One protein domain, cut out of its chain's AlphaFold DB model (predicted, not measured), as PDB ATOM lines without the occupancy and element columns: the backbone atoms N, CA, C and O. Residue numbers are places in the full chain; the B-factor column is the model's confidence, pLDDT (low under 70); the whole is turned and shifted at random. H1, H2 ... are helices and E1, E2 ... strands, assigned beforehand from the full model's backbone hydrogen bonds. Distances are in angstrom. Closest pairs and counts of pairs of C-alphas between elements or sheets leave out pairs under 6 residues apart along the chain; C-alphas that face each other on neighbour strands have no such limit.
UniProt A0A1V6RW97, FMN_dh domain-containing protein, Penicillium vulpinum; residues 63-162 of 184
ATOM      1  N   THR A  63     164.927 192.524 280.424       93.38
ATOM      2  CA  THR A  63     165.556 192.076 279.185       93.38
ATOM      3  C   THR A  63     164.899 190.784 278.718       93.38
ATOM      4  O   THR A  63     164.139 190.159 279.462       93.38
ATOM      5  N   ASP A  64     165.185 190.390 277.488       90.38
ATOM      6  CA  ASP A  64     164.776 189.104 276.948       90.38
ATOM      7  C   ASP A  64     165.921 188.097 277.104       90.38
ATOM      8  O   ASP A  64     167.096 188.413 276.911       90.38
ATOM      9  N   PHE A  65     165.582 186.869 277.483       86.56
ATOM     10  CA  PHE A  65     166.531 185.781 277.686       86.56
ATOM     11  C   PHE A  65     165.893 184.444 277.302       86.56
ATOM     12  O   PHE A  65     164.828 184.093 277.811       86.56
ATOM     13  N   LEU A  66     166.535 183.698 276.390       77.38
ATOM     14  CA  LEU A  66     166.138 182.350 275.944       77.38
ATOM     15  C   LEU A  66     164.615 182.193 275.743       77.38
ATOM     16  O   LEU A  66     163.989 181.308 276.326       77.38
ATOM     17  N   SER A  67     164.022 183.076 274.923       73.19
ATOM     18  CA  SER A  67     162.584 183.155 274.571       73.19
ATOM     19  C   SER A  67     161.611 183.630 275.669       73.19
ATOM     20  O   SER A  67     160.392 183.570 275.495       73.19
ATOM     21  N   GLY A  68     162.104 184.098 276.818       80.06
ATOM     22  CA  GLY A  68     161.294 184.691 277.885       80.06
ATOM     23  C   GLY A  68     161.707 186.119 278.221       80.06
ATOM     24  O   GLY A  68     162.859 186.492 278.040       80.06
ATOM     25  N   LYS A  69     160.769 186.895 278.767       87.12
ATOM     26  CA  LYS A  69     161.056 188.206 279.351       87.12
ATOM     27  C   LYS A  69     161.419 188.032 280.823       87.12
ATOM     28  O   LYS A  69     160.685 187.362 281.549       87.12
ATOM     29  N   VAL A  70     162.522 188.632 281.255       90.62
ATOM     30  CA  VAL A  70     162.971 188.643 282.656       90.62
ATOM     31  C   VAL A  70     162.957 190.061 283.213       90.62
ATOM     32  O   VAL A  70     163.126 191.037 282.480       90.62
ATOM     33  N   SER A  71     162.735 190.193 284.520       91.00
ATOM     34  CA  SER A  71     162.697 191.497 285.201       91.00
ATOM     35  C   SER A  71     164.087 192.116 285.409       91.00
ATOM     36  O   SER A  71     164.218 193.341 285.491       91.00
ATOM     37  N   LEU A  72     165.115 191.267 285.490       91.06
ATOM     38  CA  LEU A  72     166.506 191.622 285.764       91.06
ATOM     39  C   LEU A  72     167.441 190.811 284.852       91.06
ATOM     40  O   LEU A  72     167.118 189.668 284.519       91.06
ATOM     41  N   PRO A  73     168.624 191.339 284.485       91.69
ATOM     42  CA  PRO A  73     169.569 190.674 283.586       91.69
ATOM     43  C   PRO A  73     170.440 189.640 284.324       91.69
ATOM     44  O   PRO A  73     171.640 189.528 284.085       91.69
ATOM     45  N   PHE A  74     169.855 188.906 285.270       91.25
ATOM     46  CA  PHE A  74     170.503 187.810 285.979       91.25
ATOM     47  C   PHE A  74     169.476 186.737 286.346       91.25
ATOM     48  O   PHE A  74     168.276 186.994 286.420       91.25
ATOM     49  N   GLY A  75     169.958 185.523 286.590       90.25
ATOM     50  CA  GLY A  75     169.130 184.380 286.956       90.25
ATOM     51  C   GLY A  75     169.761 183.549 288.063       90.25
ATOM     52  O   GLY A  75     170.848 183.846 288.559       90.25
ATOM     53  N   LEU A  76     169.058 182.491 288.447       92.69
ATOM     54  CA  LEU A  76     169.509 181.533 289.447       92.69
ATOM     55  C   LEU A  76     170.231 180.389 288.735       92.69
ATOM     56  O   LEU A  76     169.624 179.653 287.957       92.69
ATOM     57  N   SER A  77     171.534 180.260 288.977       92.19
ATOM     58  CA  SER A  77     172.356 179.191 288.404       92.19
ATOM     59  C   SER A  77     171.948 177.812 288.943       92.19
ATOM     60  O   SER A  77     171.608 177.721 290.129       92.19
ATOM     61  N   PRO A  78     172.074 176.733 288.144       91.00
ATOM     62  CA  PRO A  78     171.925 175.371 288.645       91.00
ATOM     63  C   PRO A  78     172.840 175.114 289.846       91.00
ATOM     64  O   PRO A  78     174.054 175.298 289.762       91.00
ATOM     65  N   ALA A  79     172.263 174.658 290.955       89.44
ATOM     66  CA  ALA A  79     173.006 174.151 292.104       89.44
ATOM     67  C   ALA A  79     172.382 172.830 292.557       89.44
ATOM     68  O   ALA A  79     171.161 172.716 292.653       89.44
ATOM     69  N   ALA A  80     173.228 171.831 292.786       86.88
ATOM     70  CA  ALA A  80     172.799 170.505 293.202       86.88
ATOM     71  C   ALA A  80     172.355 170.487 294.670       86.88
ATOM     72  O   ALA A  80     172.855 171.256 295.495       86.88
ATOM     73  N   SER A  81     171.474 169.545 294.988       87.06
ATOM     74  CA  SER A  81     171.108 169.163 296.348       87.06
ATOM     75  C   SER A  81     170.666 170.328 297.247       87.06
ATOM     76  O   SER A  81     171.171 170.504 298.362       87.06
ATOM     77  N   MET A  82     169.715 171.154 296.797       90.38
ATOM     78  CA  MET A  82     169.304 172.338 297.564       90.38
ATOM     79  C   MET A  82     168.606 171.980 298.889       90.38
ATOM     80  O   MET A  82     168.554 172.829 299.789       90.38
ATOM     81  N   LYS A  83     168.152 170.726 299.079       88.06
ATOM     82  CA  LYS A  83     167.661 170.246 300.387       88.06
ATOM     83  C   LYS A  83     168.723 170.242 301.480       88.06
ATOM     84  O   LYS A  83     168.364 170.289 302.651       88.06
ATOM     85  N   LEU A  84     170.013 170.263 301.132       84.25
ATOM     86  CA  LEU A  84     171.091 170.462 302.111       84.25
ATOM     87  C   LEU A  84     171.019 171.844 302.767       84.25
ATOM     88  O   LEU A  84     171.607 172.076 303.823       84.25
ATOM     89  N   ALA A  85     170.336 172.798 302.126       83.88
ATOM     90  CA  ALA A  85     170.185 174.138 302.651       83.88
ATOM     91  C   ALA A  85     168.867 174.406 303.363       83.88
ATOM     92  O   ALA A  85     168.862 175.197 304.307       83.88
ATOM     93  N   ARG A  86     167.775 173.806 302.894       84.69
ATOM     94  CA  ARG A  86     166.428 174.028 303.420       84.69
ATOM     95  C   ARG A  86     165.511 172.893 302.955       84.69
ATOM     96  O   ARG A  86     165.649 172.504 301.800       84.69
ATOM     97  N   PRO A  87     164.537 172.424 303.756       87.44
ATOM     98  CA  PRO A  87     163.684 171.286 303.386       87.44
ATOM     99  C   PRO A  87     162.970 171.427 302.031       87.44
ATOM    100  O   PRO A  87     162.964 170.493 301.228       87.44
ATOM    101  N   ASP A  88     162.437 172.611 301.717       89.56
ATOM    102  CA  ASP A  88     161.759 172.819 300.429       89.56
ATOM    103  C   ASP A  88     162.726 172.923 299.239       89.56
ATOM    104  O   ASP A  88     162.257 173.028 298.110       89.56
ATOM    105  N   GLY A  89     164.042 172.980 299.478       91.12
ATOM    106  CA  GLY A  89     165.097 172.983 298.465       91.12
ATOM    107  C   GLY A  89     164.769 173.806 297.218       91.12
ATOM    108  O   GLY A  89     164.463 175.002 297.301       91.12
ATOM    109  N   GLU A  90     164.810 173.116 296.083       93.19
ATOM    110  CA  GLU A  90     164.573 173.599 294.727       93.19
ATOM    111  C   GLU A  90     163.156 174.156 294.541       93.19
ATOM    112  O   GLU A  90     162.982 175.136 293.819       93.19
ATOM    113  N   LEU A  91     162.148 173.612 295.235       93.25
ATOM    114  CA  LEU A  91     160.755 174.034 295.071       93.25
ATOM    115  C   LEU A  91     160.557 175.499 295.455       93.25
ATOM    116  O   LEU A  91     159.961 176.258 294.696       93.25
ATOM    117  N   ALA A  92     161.076 175.941 296.607       92.94
ATOM    118  CA  ALA A  92     160.899 177.354 296.962       92.94
ATOM    119  C   ALA A  92     161.837 178.295 296.202       92.94
ATOM    120  O   ALA A  92     161.518 179.478 296.095       92.94
ATOM    121  N   ILE A  93     162.947 177.795 295.653       92.81
ATOM    122  CA  ILE A  93     163.760 178.576 294.716       92.81
ATOM    123  C   ILE A  93     162.988 178.791 293.411       92.81
ATOM    124  O   ILE A  93     162.941 179.921 292.933       92.81
ATOM    125  N   SER A  94     162.290 177.768 292.911       92.38
ATOM    126  CA  SER A  94     161.402 177.878 291.748       92.38
ATOM    127  C   SER A  94     160.250 178.857 291.999       92.38
ATOM    128  O   SER A  94     160.072 179.803 291.232       92.38
ATOM    129  N   ARG A  95     159.560 178.758 293.149       92.06
ATOM    130  CA  ARG A  95     158.526 179.738 293.549       92.06
ATOM    131  C   ARG A  95     159.065 181.169 293.635       92.06
ATOM    132  O   ARG A  95     158.391 182.116 293.237       92.06
ATOM    133  N   ALA A  96     160.272 181.349 294.175       91.69
ATOM    134  CA  ALA A  96     160.900 182.663 294.254       91.69
ATOM    135  C   ALA A  96     161.261 183.197 292.859       91.69
ATOM    136  O   ALA A  96     160.964 184.351 292.557       91.69
ATOM    137  N   ALA A  97     161.847 182.364 291.997       91.06
ATOM    138  CA  ALA A  97     162.175 182.726 290.620       91.06
ATOM    139  C   ALA A  97     160.925 183.173 289.847       91.06
ATOM    140  O   ALA A  97     160.937 184.240 289.234       91.06
ATOM    141  N   ALA A  98     159.827 182.424 289.976       88.94
ATOM    142  CA  ALA A  98     158.528 182.765 289.410       88.94
ATOM    143  C   ALA A  98     158.015 184.122 289.911       88.94
ATOM    144  O   ALA A  98     157.710 185.009 289.114       88.94
ATOM    145  N   LYS A  99     157.997 184.323 291.236       90.19
ATOM    146  CA  LYS A  99     157.530 185.567 291.869       90.19
ATOM    147  C   LYS A  99     158.294 186.806 291.394       90.19
ATOM    148  O   LYS A  99     157.701 187.873 291.265       90.19
ATOM    149  N   TYR A 100     159.601 186.681 291.173       90.31
ATOM    150  CA  TYR A 100     160.451 187.791 290.737       90.31
ATOM    151  C   TYR A 100     160.642 187.857 289.215       90.31
ATOM    152  O   TYR A 100     161.376 188.726 288.749       90.31
ATOM    153  N   ALA A 101     159.985 186.989 288.437       89.19
ATOM    154  CA  ALA A 101     160.159 186.874 286.987       89.19
ATOM    155  C   ALA A 101     161.638 186.722 286.572       89.19
ATOM    156  O   ALA A 101     162.144 187.446 285.709       89.19
ATOM    157  N   LEU A 102     162.334 185.788 287.226       89.62
ATOM    158  CA  LEU A 102     163.727 185.429 286.958       89.62
ATOM    159  C   LEU A 102     163.821 184.024 286.371       89.62
ATOM    160  O   LEU A 102     163.041 183.135 286.709       89.62
ATOM    161  N   CYS A 103     164.829 183.799 285.532       89.19
ATOM    162  CA  CYS A 103     165.155 182.455 285.072       89.19
ATOM    163  C   CYS A 103     165.838 181.648 286.181       89.19
ATOM    164  O   CYS A 103     166.696 182.161 286.902       89.19
ATOM    165  N   MET A 104     165.496 180.363 286.265       91.00
ATOM    166  CA  MET A 104     166.146 179.387 287.134       91.00
ATOM    167  C   MET A 104     166.680 178.233 286.288       91.00
ATOM    168  O   MET A 104     165.939 177.624 285.520       91.00
ATOM    169  N   GLY A 105     167.962 177.923 286.448       91.50
ATOM    170  CA  GLY A 105     168.534 176.666 285.992       91.50
ATOM    171  C   GLY A 105     168.343 175.588 287.056       91.50
ATOM    172  O   GLY A 105     168.654 175.812 288.226       91.50
ATOM    173  N   LEU A 106     167.844 174.418 286.659       91.62
ATOM    174  CA  LEU A 106     167.767 173.248 287.532       91.62
ATOM    175  C   LEU A 106     168.964 172.329 287.268       91.62
ATOM    176  O   LEU A 106     169.346 172.118 286.121       91.62
ATOM    177  N   SER A 107     169.564 171.790 288.330       91.81
ATOM    178  CA  SER A 107     170.615 170.776 288.211       91.81
ATOM    179  C   SER A 107     170.009 169.392 287.981       91.81
ATOM    180  O   SER A 107     168.990 169.063 288.587       91.81
ATOM    181  N   SER A 108     170.686 168.540 287.208       87.56
ATOM    182  CA  SER A 108     170.352 167.111 287.122       87.56
ATOM    183  C   SER A 108     170.385 166.431 288.498       87.56
ATOM    184  O   SER A 108     169.580 165.551 288.767       87.56
ATOM    185  N   HIS A 109     171.234 166.912 289.415       88.00
ATOM    186  CA  HIS A 109     171.311 166.458 290.810       88.00
ATOM    187  C   HIS A 109     170.370 167.262 291.736       88.00
ATOM    188  O   HIS A 109     170.750 167.682 292.831       88.00
ATOM    189  N   SER A 110     169.140 167.518 291.285       89.25
ATOM    190  CA  SER A 110     168.055 168.099 292.095       89.25
ATOM    191  C   SER A 110     167.456 167.054 293.037       89.25
ATOM    192  O   SER A 110     167.354 165.888 292.669       89.25
ATOM    193  N   ASN A 111     167.009 167.461 294.230       91.00
ATOM    194  CA  ASN A 111     166.314 166.573 295.172       91.00
ATOM    195  C   ASN A 111     164.800 166.423 294.933       91.00
ATOM    196  O   ASN A 111     164.110 165.793 295.745       91.00
ATOM    197  N   TYR A 112     164.288 167.039 293.872       90.62
ATOM    198  CA  TYR A 112     162.909 166.916 293.409       90.62
ATOM    199  C   TYR A 112     162.876 166.605 291.905       90.62
ATOM    200  O   TYR A 112     163.775 167.065 291.182       90.62
ATOM    201  N   PRO A 113     161.861 165.855 291.435       89.94
ATOM    202  CA  PRO A 113     161.614 165.636 290.014       89.94
ATOM    203  C   PRO A 113     161.512 166.956 289.245       89.94
ATOM    204  O   PRO A 113     161.082 167.976 289.797       89.94
ATOM    205  N   LEU A 114     161.924 166.953 287.978       89.12
ATOM    206  CA  LEU A 114     161.859 168.147 287.129       89.12
ATOM    207  C   LEU A 114     160.419 168.665 287.005       89.12
ATOM    208  O   LEU A 114     160.206 169.875 286.966       89.12
ATOM    209  N   GLU A 115     159.437 167.761 286.991       88.06
ATOM    210  CA  GLU A 115     158.015 168.071 286.880       88.06
ATOM    211  C   GLU A 115     157.559 168.853 288.110       88.06
ATOM    212  O   GLU A 115     157.026 169.955 287.982       88.06
ATOM    213  N   ASP A 116     157.865 168.346 289.306       90.62
ATOM    214  CA  ASP A 116     157.516 168.988 290.574       90.62
ATOM    215  C   ASP A 116     158.100 170.397 290.663       90.62
ATOM    216  O   ASP A 116     157.408 171.333 291.060       90.62
ATOM    217  N   VAL A 117     159.355 170.583 290.250       91.19
ATOM    218  CA  VAL A 117     159.996 171.904 290.246       91.19
ATOM    219  C   VAL A 117     159.360 172.830 289.208       91.19
ATOM    220  O   VAL A 117     159.148 174.011 289.503       91.19
ATOM    221  N   ALA A 118     159.030 172.317 288.020       87.88
ATOM    222  CA  ALA A 118     158.381 173.085 286.963       87.88
ATOM    223  C   ALA A 118     156.971 173.546 287.366       87.88
ATOM    224  O   ALA A 118     156.604 174.683 287.071       87.88
ATOM    225  N   THR A 119     156.208 172.729 288.107       88.44
ATOM    226  CA  THR A 119     154.869 173.116 288.597       88.44
ATOM    227  C   THR A 119     154.897 174.283 289.585       88.44
ATOM    228  O   THR A 119     153.929 175.030 289.682       88.44
ATOM    229  N   GLN A 120     156.016 174.505 290.282       88.38
ATOM    230  CA  GLN A 120     156.167 175.664 291.172       88.38
ATOM    231  C   GLN A 120     156.311 176.993 290.418       88.38
ATOM    232  O   GLN A 120     156.232 178.059 291.030       88.38
ATOM    233  N   GLY A 121     156.565 176.925 289.108       73.12
ATOM    234  CA  GLY A 121     156.940 178.052 288.270       73.12
ATOM    235  C   GLY A 121     155.822 179.051 287.961       73.12
ATOM    236  O   GLY A 121     156.159 180.139 287.506       73.12
ATOM    237  N   THR A 122     154.535 178.749 288.197       65.12
ATOM    238  CA  THR A 122     153.417 179.649 287.821       65.12
ATOM    239  C   THR A 122     152.046 179.269 288.413       65.12
ATOM    240  O   THR A 122     151.698 178.096 288.430       65.12
ATOM    241  N   GLU A 123     151.206 180.275 288.722       52.69
ATOM    242  CA  GLU A 123     149.722 180.179 288.740       52.69
ATOM    243  C   GLU A 123     149.106 180.251 287.318       52.69
ATOM    244  O   GLU A 123     147.971 179.839 287.102       52.69
ATOM    245  N   GLN A 124     149.853 180.732 286.315       48.22
ATOM    246  CA  GLN A 124     149.475 180.718 284.893       48.22
ATOM    247  C   GLN A 124     150.017 179.460 284.196       48.22
ATOM    248  O   GLN A 124     151.060 179.477 283.544       48.22
ATOM    249  N   ALA A 125     149.297 178.358 284.381       41.72
ATOM    250  CA  ALA A 125     149.645 176.983 284.018       41.72
ATOM    251  C   ALA A 125     149.782 176.665 282.507       41.72
ATOM    252  O   ALA A 125     149.880 175.497 282.141       41.72
ATOM    253  N   GLU A 126     149.804 177.647 281.602       46.81
ATOM    254  CA  GLU A 126     149.726 177.365 280.156       46.81
ATOM    255  C   GLU A 126     151.081 177.078 279.482       46.81
ATOM    256  O   GLU A 126     151.123 176.542 278.377       46.81
ATOM    257  N   LYS A 127     152.211 177.386 280.133       49.91
ATOM    258  CA  LYS A 127     153.564 177.092 279.612       49.91
ATOM    259  C   LYS A 127     154.428 176.390 280.657       49.91
ATOM    260  O   LYS A 127     155.472 176.898 281.060       49.91
ATOM    261  N   VAL A 128     153.991 175.213 281.098       55.28
ATOM    262  CA  VAL A 128     154.802 174.342 281.959       55.28
ATOM    263  C   VAL A 128     155.847 173.650 281.085       55.28
ATOM    264  O   VAL A 128     155.546 172.711 280.356       55.28
ATOM    265  N   GLY A 129     157.079 174.153 281.102       69.00
ATOM    266  CA  GLY A 129     158.173 173.528 280.367       69.00
ATOM    267  C   GLY A 129     159.498 174.265 280.506       69.00
ATOM    268  O   GLY A 129     159.554 175.497 280.550       69.00
ATOM    269  N   TYR A 130     160.583 173.498 280.547       80.38
ATOM    270  CA  TYR A 130     161.934 174.032 280.438       80.38
ATOM    271  C   TYR A 130     162.146 174.613 279.036       80.38
ATOM    272  O   TYR A 130     161.856 173.965 278.035       80.38
ATOM    273  N   LYS A 131     162.657 175.846 278.962       84.31
ATOM    274  CA  LYS A 131     162.858 176.568 277.690       84.31
ATOM    275  C   LYS A 131     164.220 176.324 277.045       84.31
ATOM    276  O   LYS A 131     164.418 176.662 275.884       84.31
ATOM    277  N   ALA A 132     165.169 175.804 277.814       87.75
ATOM    278  CA  ALA A 132     166.537 175.589 277.380       87.75
ATOM    279  C   ALA A 132     167.183 174.456 278.175       87.75
ATOM    280  O   ALA A 132     166.821 174.209 279.328       87.75
ATOM    281  N   LEU A 133     168.174 173.822 277.554       87.50
ATOM    282  CA  LEU A 133     169.045 172.833 278.169       87.50
ATOM    283  C   LEU A 133     170.459 173.413 278.253       87.50
ATOM    284  O   LEU A 133     171.013 173.848 277.246       87.50
ATOM    285  N   PHE A 134     171.039 173.400 279.449       88.88
ATOM    286  CA  PHE A 134     172.439 173.753 279.667       88.88
ATOM    287  C   PHE A 134     173.236 172.478 279.918       88.88
ATOM    288  O   PHE A 134     172.947 171.749 280.865       88.88
ATOM    289  N   LEU A 135     174.236 172.218 279.076       89.38
ATOM    290  CA  LEU A 135     175.143 171.089 279.241       89.38
ATOM    291  C   LEU A 135     176.421 171.554 279.948       89.38
ATOM    292  O   LEU A 135     177.185 172.345 279.396       89.38
ATOM    293  N   SER A 136     176.652 171.059 281.165       86.75
ATOM    294  CA  SER A 136     177.928 171.238 281.867       86.75
ATOM    295  C   SER A 136     178.988 170.332 281.244       86.75
ATOM    296  O   SER A 136     178.841 169.114 281.256       86.75
ATOM    297  N   VAL A 137     180.055 170.930 280.710       89.31
ATOM    298  CA  VAL A 137     181.166 170.230 280.032       89.31
ATOM    299  C   VAL A 137     182.486 170.323 280.803       89.31
ATOM    300  O   VAL A 137     183.529 169.927 280.305       89.31
ATOM    301  N   ASP A 138     182.473 170.874 282.012       83.56
ATOM    302  CA  ASP A 138     183.650 171.106 282.855       83.56
ATOM    303  C   ASP A 138     183.786 170.095 284.010       83.56
ATOM    304  O   ASP A 138     184.779 170.120 284.736       83.56
ATOM    305  N   VAL A 139     182.828 169.169 284.164       78.81
ATOM    306  CA  VAL A 139     182.744 168.217 285.291       78.81
ATOM    307  C   VAL A 139     182.791 166.758 284.818       78.81
ATOM    308  O   VAL A 139     181.907 165.961 285.111       78.81
ATOM    309  N   HIS A 140     183.834 166.390 284.072       76.38
ATOM    310  CA  HIS A 140     184.095 164.987 283.710       76.38
ATOM    311  C   HIS A 140     184.453 164.143 284.944       76.38
ATOM    312  O   HIS A 140     184.054 162.992 285.066       76.38
ATOM    313  N   VAL A 141     185.209 164.749 285.867       77.31
ATOM    314  CA  VAL A 141     185.597 164.208 287.173       77.31
ATOM    315  C   VAL A 141     185.369 165.309 288.202       77.31
ATOM    316  O   VAL A 141     185.691 166.475 287.949       77.31
ATOM    317  N   LEU A 142     184.817 164.964 289.367       76.81
ATOM    318  CA  LEU A 142     184.592 165.939 290.431       76.81
ATOM    319  C   LEU A 142     185.922 166.532 290.915       76.81
ATOM    320  O   LEU A 142     186.847 165.823 291.307       76.81
ATOM    321  N   GLY A 143     186.013 167.863 290.917       75.94
ATOM    322  CA  GLY A 143     187.189 168.560 291.427       75.94
ATOM    323  C   GLY A 143     187.388 168.323 292.928       75.94
ATOM    324  O   GLY A 143     186.441 168.383 293.710       75.94
ATOM    325  N   LYS A 144     188.640 168.119 293.356       79.31
ATOM    326  CA  LYS A 144     188.978 167.870 294.766       79.31
ATOM    327  C   LYS A 144     188.694 169.090 295.652       79.31
ATOM    328  O   LYS A 144     189.450 170.067 295.667       79.31
ATOM    329  N   ARG A 145     187.626 169.012 296.447       80.44
ATOM    330  CA  ARG A 145     187.253 170.018 297.453       80.44
ATOM    331  C   ARG A 145     187.858 169.645 298.806       80.44
ATOM    332  O   ARG A 145     187.427 168.704 299.464       80.44
ATOM    333  N   ILE A 146     188.883 170.383 299.235       76.94
ATOM    334  CA  ILE A 146     189.690 170.014 300.412       76.94
ATOM    335  C   ILE A 146     188.892 169.951 301.720       76.94
ATOM    336  O   ILE A 146     189.184 169.107 302.559       76.94
ATOM    337  N   ASN A 147     187.890 170.813 301.906       77.50
ATOM    338  CA  ASN A 147     187.090 170.785 303.133       77.50
ATOM    339  C   ASN A 147     186.132 169.596 303.159       77.50
ATOM    340  O   ASN A 147     185.834 169.105 304.236       77.50
ATOM    341  N   GLU A 148     185.659 169.126 302.002       80.19
ATOM    342  CA  GLU A 148     184.871 167.890 301.948       80.19
ATOM    343  C   GLU A 148     185.748 166.700 302.354       80.19
ATOM    344  O   GLU A 148     185.321 165.872 303.142       80.19
ATOM    345  N   TYR A 149     187.012 166.673 301.912       77.38
ATOM    346  CA  TYR A 149     187.979 165.658 302.340       77.38
ATOM    347  C   TYR A 149     188.312 165.739 303.839       77.38
ATOM    348  O   TYR A 149     188.315 164.728 304.525       77.38
ATOM    349  N   ARG A 150     188.594 166.942 304.357       79.69
ATOM    350  CA  ARG A 150     188.979 167.148 305.766       79.69
ATOM    351  C   ARG A 150     187.861 166.847 306.757       79.69
ATOM    352  O   ARG A 150     188.164 166.469 307.879       79.69
ATOM    353  N   ASN A 151     186.613 167.057 306.352       79.50
ATOM    354  CA  ASN A 151     185.443 166.843 307.198       79.50
ATOM    355  C   ASN A 151     184.716 165.537 306.865       79.50
ATOM    356  O   ASN A 151     183.560 165.393 307.252       79.50
ATOM    357  N   GLU A 152     185.355 164.648 306.093       81.12
ATOM    358  CA  GLU A 152     184.797 163.349 305.693       81.12
ATOM    359  C   GLU A 152     183.359 163.474 305.167       81.12
ATOM    360  O   GLU A 152     182.465 162.697 305.498       81.12
ATOM    361  N   TYR A 153     183.124 164.519 304.366       80.31
ATOM    362  CA  TYR A 153     181.795 164.853 303.886       80.31
ATOM    363  C   TYR A 153     181.235 163.691 303.070       80.31
ATOM    364  O   TYR A 153     181.791 163.300 302.039       80.31
ATOM    365  N   THR A 154     180.088 163.201 303.519       79.12
ATOM    366  CA  THR A 154     179.259 162.240 302.809       79.12
ATOM    367  C   THR A 154     177.888 162.849 302.577       79.12
ATOM    368  O   THR A 154     177.429 163.739 303.299       79.12
ATOM    369  N   ILE A 155     177.240 162.403 301.510       77.31
ATOM    370  CA  ILE A 155     175.893 162.853 301.188       77.31
ATOM    371  C   ILE A 155     174.938 162.104 302.121       77.31
ATOM    372  O   ILE A 155     175.036 160.877 302.200       77.31
ATOM    373  N   PRO A 156     174.034 162.801 302.835       80.81
ATOM    374  CA  PRO A 156     173.107 162.138 303.741       80.81
ATOM    375  C   PRO A 156     172.287 161.061 303.019       80.81
ATOM    376  O   PRO A 156     171.773 161.302 301.926       80.81
ATOM    377  N   HIS A 157     172.148 159.885 303.638       76.06
ATOM    378  CA  HIS A 157     171.496 158.711 303.034       76.06
ATOM    379  C   HIS A 157     170.025 158.933 302.653       76.06
ATOM    380  O   HIS A 157     169.491 158.221 301.809       76.06
ATOM    381  N   ASP A 158     169.367 159.918 303.262       80.62
ATOM    382  CA  ASP A 158     167.979 160.289 302.984       80.62
ATOM    383  C   ASP A 158     167.828 161.183 301.735       80.62
ATOM    384  O   ASP A 158     166.725 161.632 301.416       80.62
ATOM    385  N   LYS A 159     168.925 161.489 301.033       79.56
ATOM    386  CA  LYS A 159     168.915 162.303 299.814       79.56
ATOM    387  C   LYS A 159     168.933 161.414 298.578       79.56
ATOM    388  O   LYS A 159     169.794 160.558 298.419       79.56
ATOM    389  N   SER A 160     168.003 161.685 297.670       81.44
ATOM    390  CA  SER A 160     167.929 161.068 296.350       81.44
ATOM    391  C   SER A 160     167.933 162.129 295.250       81.44
ATOM    392  O   SER A 160     167.606 163.301 295.487       81.44
ATOM    393  N   TRP A 161     168.309 161.700 294.044       87.25
ATOM    394  CA  TRP A 161     168.245 162.495 292.819       87.25
ATOM    395  C   TRP A 161     167.324 161.798 291.814       87.25
ATOM    396  O   TRP A 161     167.776 160.958 291.038       87.25
ATOM    397  N   PRO A 162     166.020 162.111 291.821       87.44
ATOM    398  CA  PRO A 162     165.041 161.425 290.975       87.44
ATOM    399  C   PRO A 162     165.245 161.662 289.470       87.44
ATOM    400  O   PRO A 162     164.700 160.920 288.663       87.44
TER     401      PRO A 162
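This is residues 63 to 162 of the 184 residues of the protein "FMN_dh domain-containing protein" of Penicillium vulpinum (UniProt A0A1V6RW97). With little regular structure, this is a body of long loops and two touching helices, H1 and H2, with the small hairpin E1 and E2 toward one end; residues 137 to 144 and 146 to 152, with H3, stick out at the other. The printed part has 100 residues, only 28 in named elements, ordered E1 E2 H1 H2 H3, class mixed. It is only just loose, close to compact, radius of gyration of the C-alphas 15.3 A, elongated, 45 by 27 by 20 A.

Start at the antiparallel hairpin of E1, residues 63 to 65, and E2, residues 68 to 70: N 65 and O 68, 2.8 A, are within hydrogen-bond range. H1, residues 89 to 99, touches H2, residues 114 to 119, closest at the C-alphas of Leu 91 and Val 117, 5.3 A, at a steep tilt of 39 degrees, the same way. H3, residues 146 to 150, is apart from both. Every O i to N i+4 pair is within range in H2 and H3, 6 of 7 in H1.

Find C-alpha 63 at (165.556, 192.076, 279.185), where E1 begins its 6.5 A; E2 spans 6.4 A. H1 runs 16.1 A, H2 8.7 A, and H3 6.1 A to C-alpha 150 at (188.979, 167.148, 305.766).

The printed part has no cut. The links E2 to H1, H1 to H2 and H2 to H3 are long. Confidence is under 70 at residues 122 to 129.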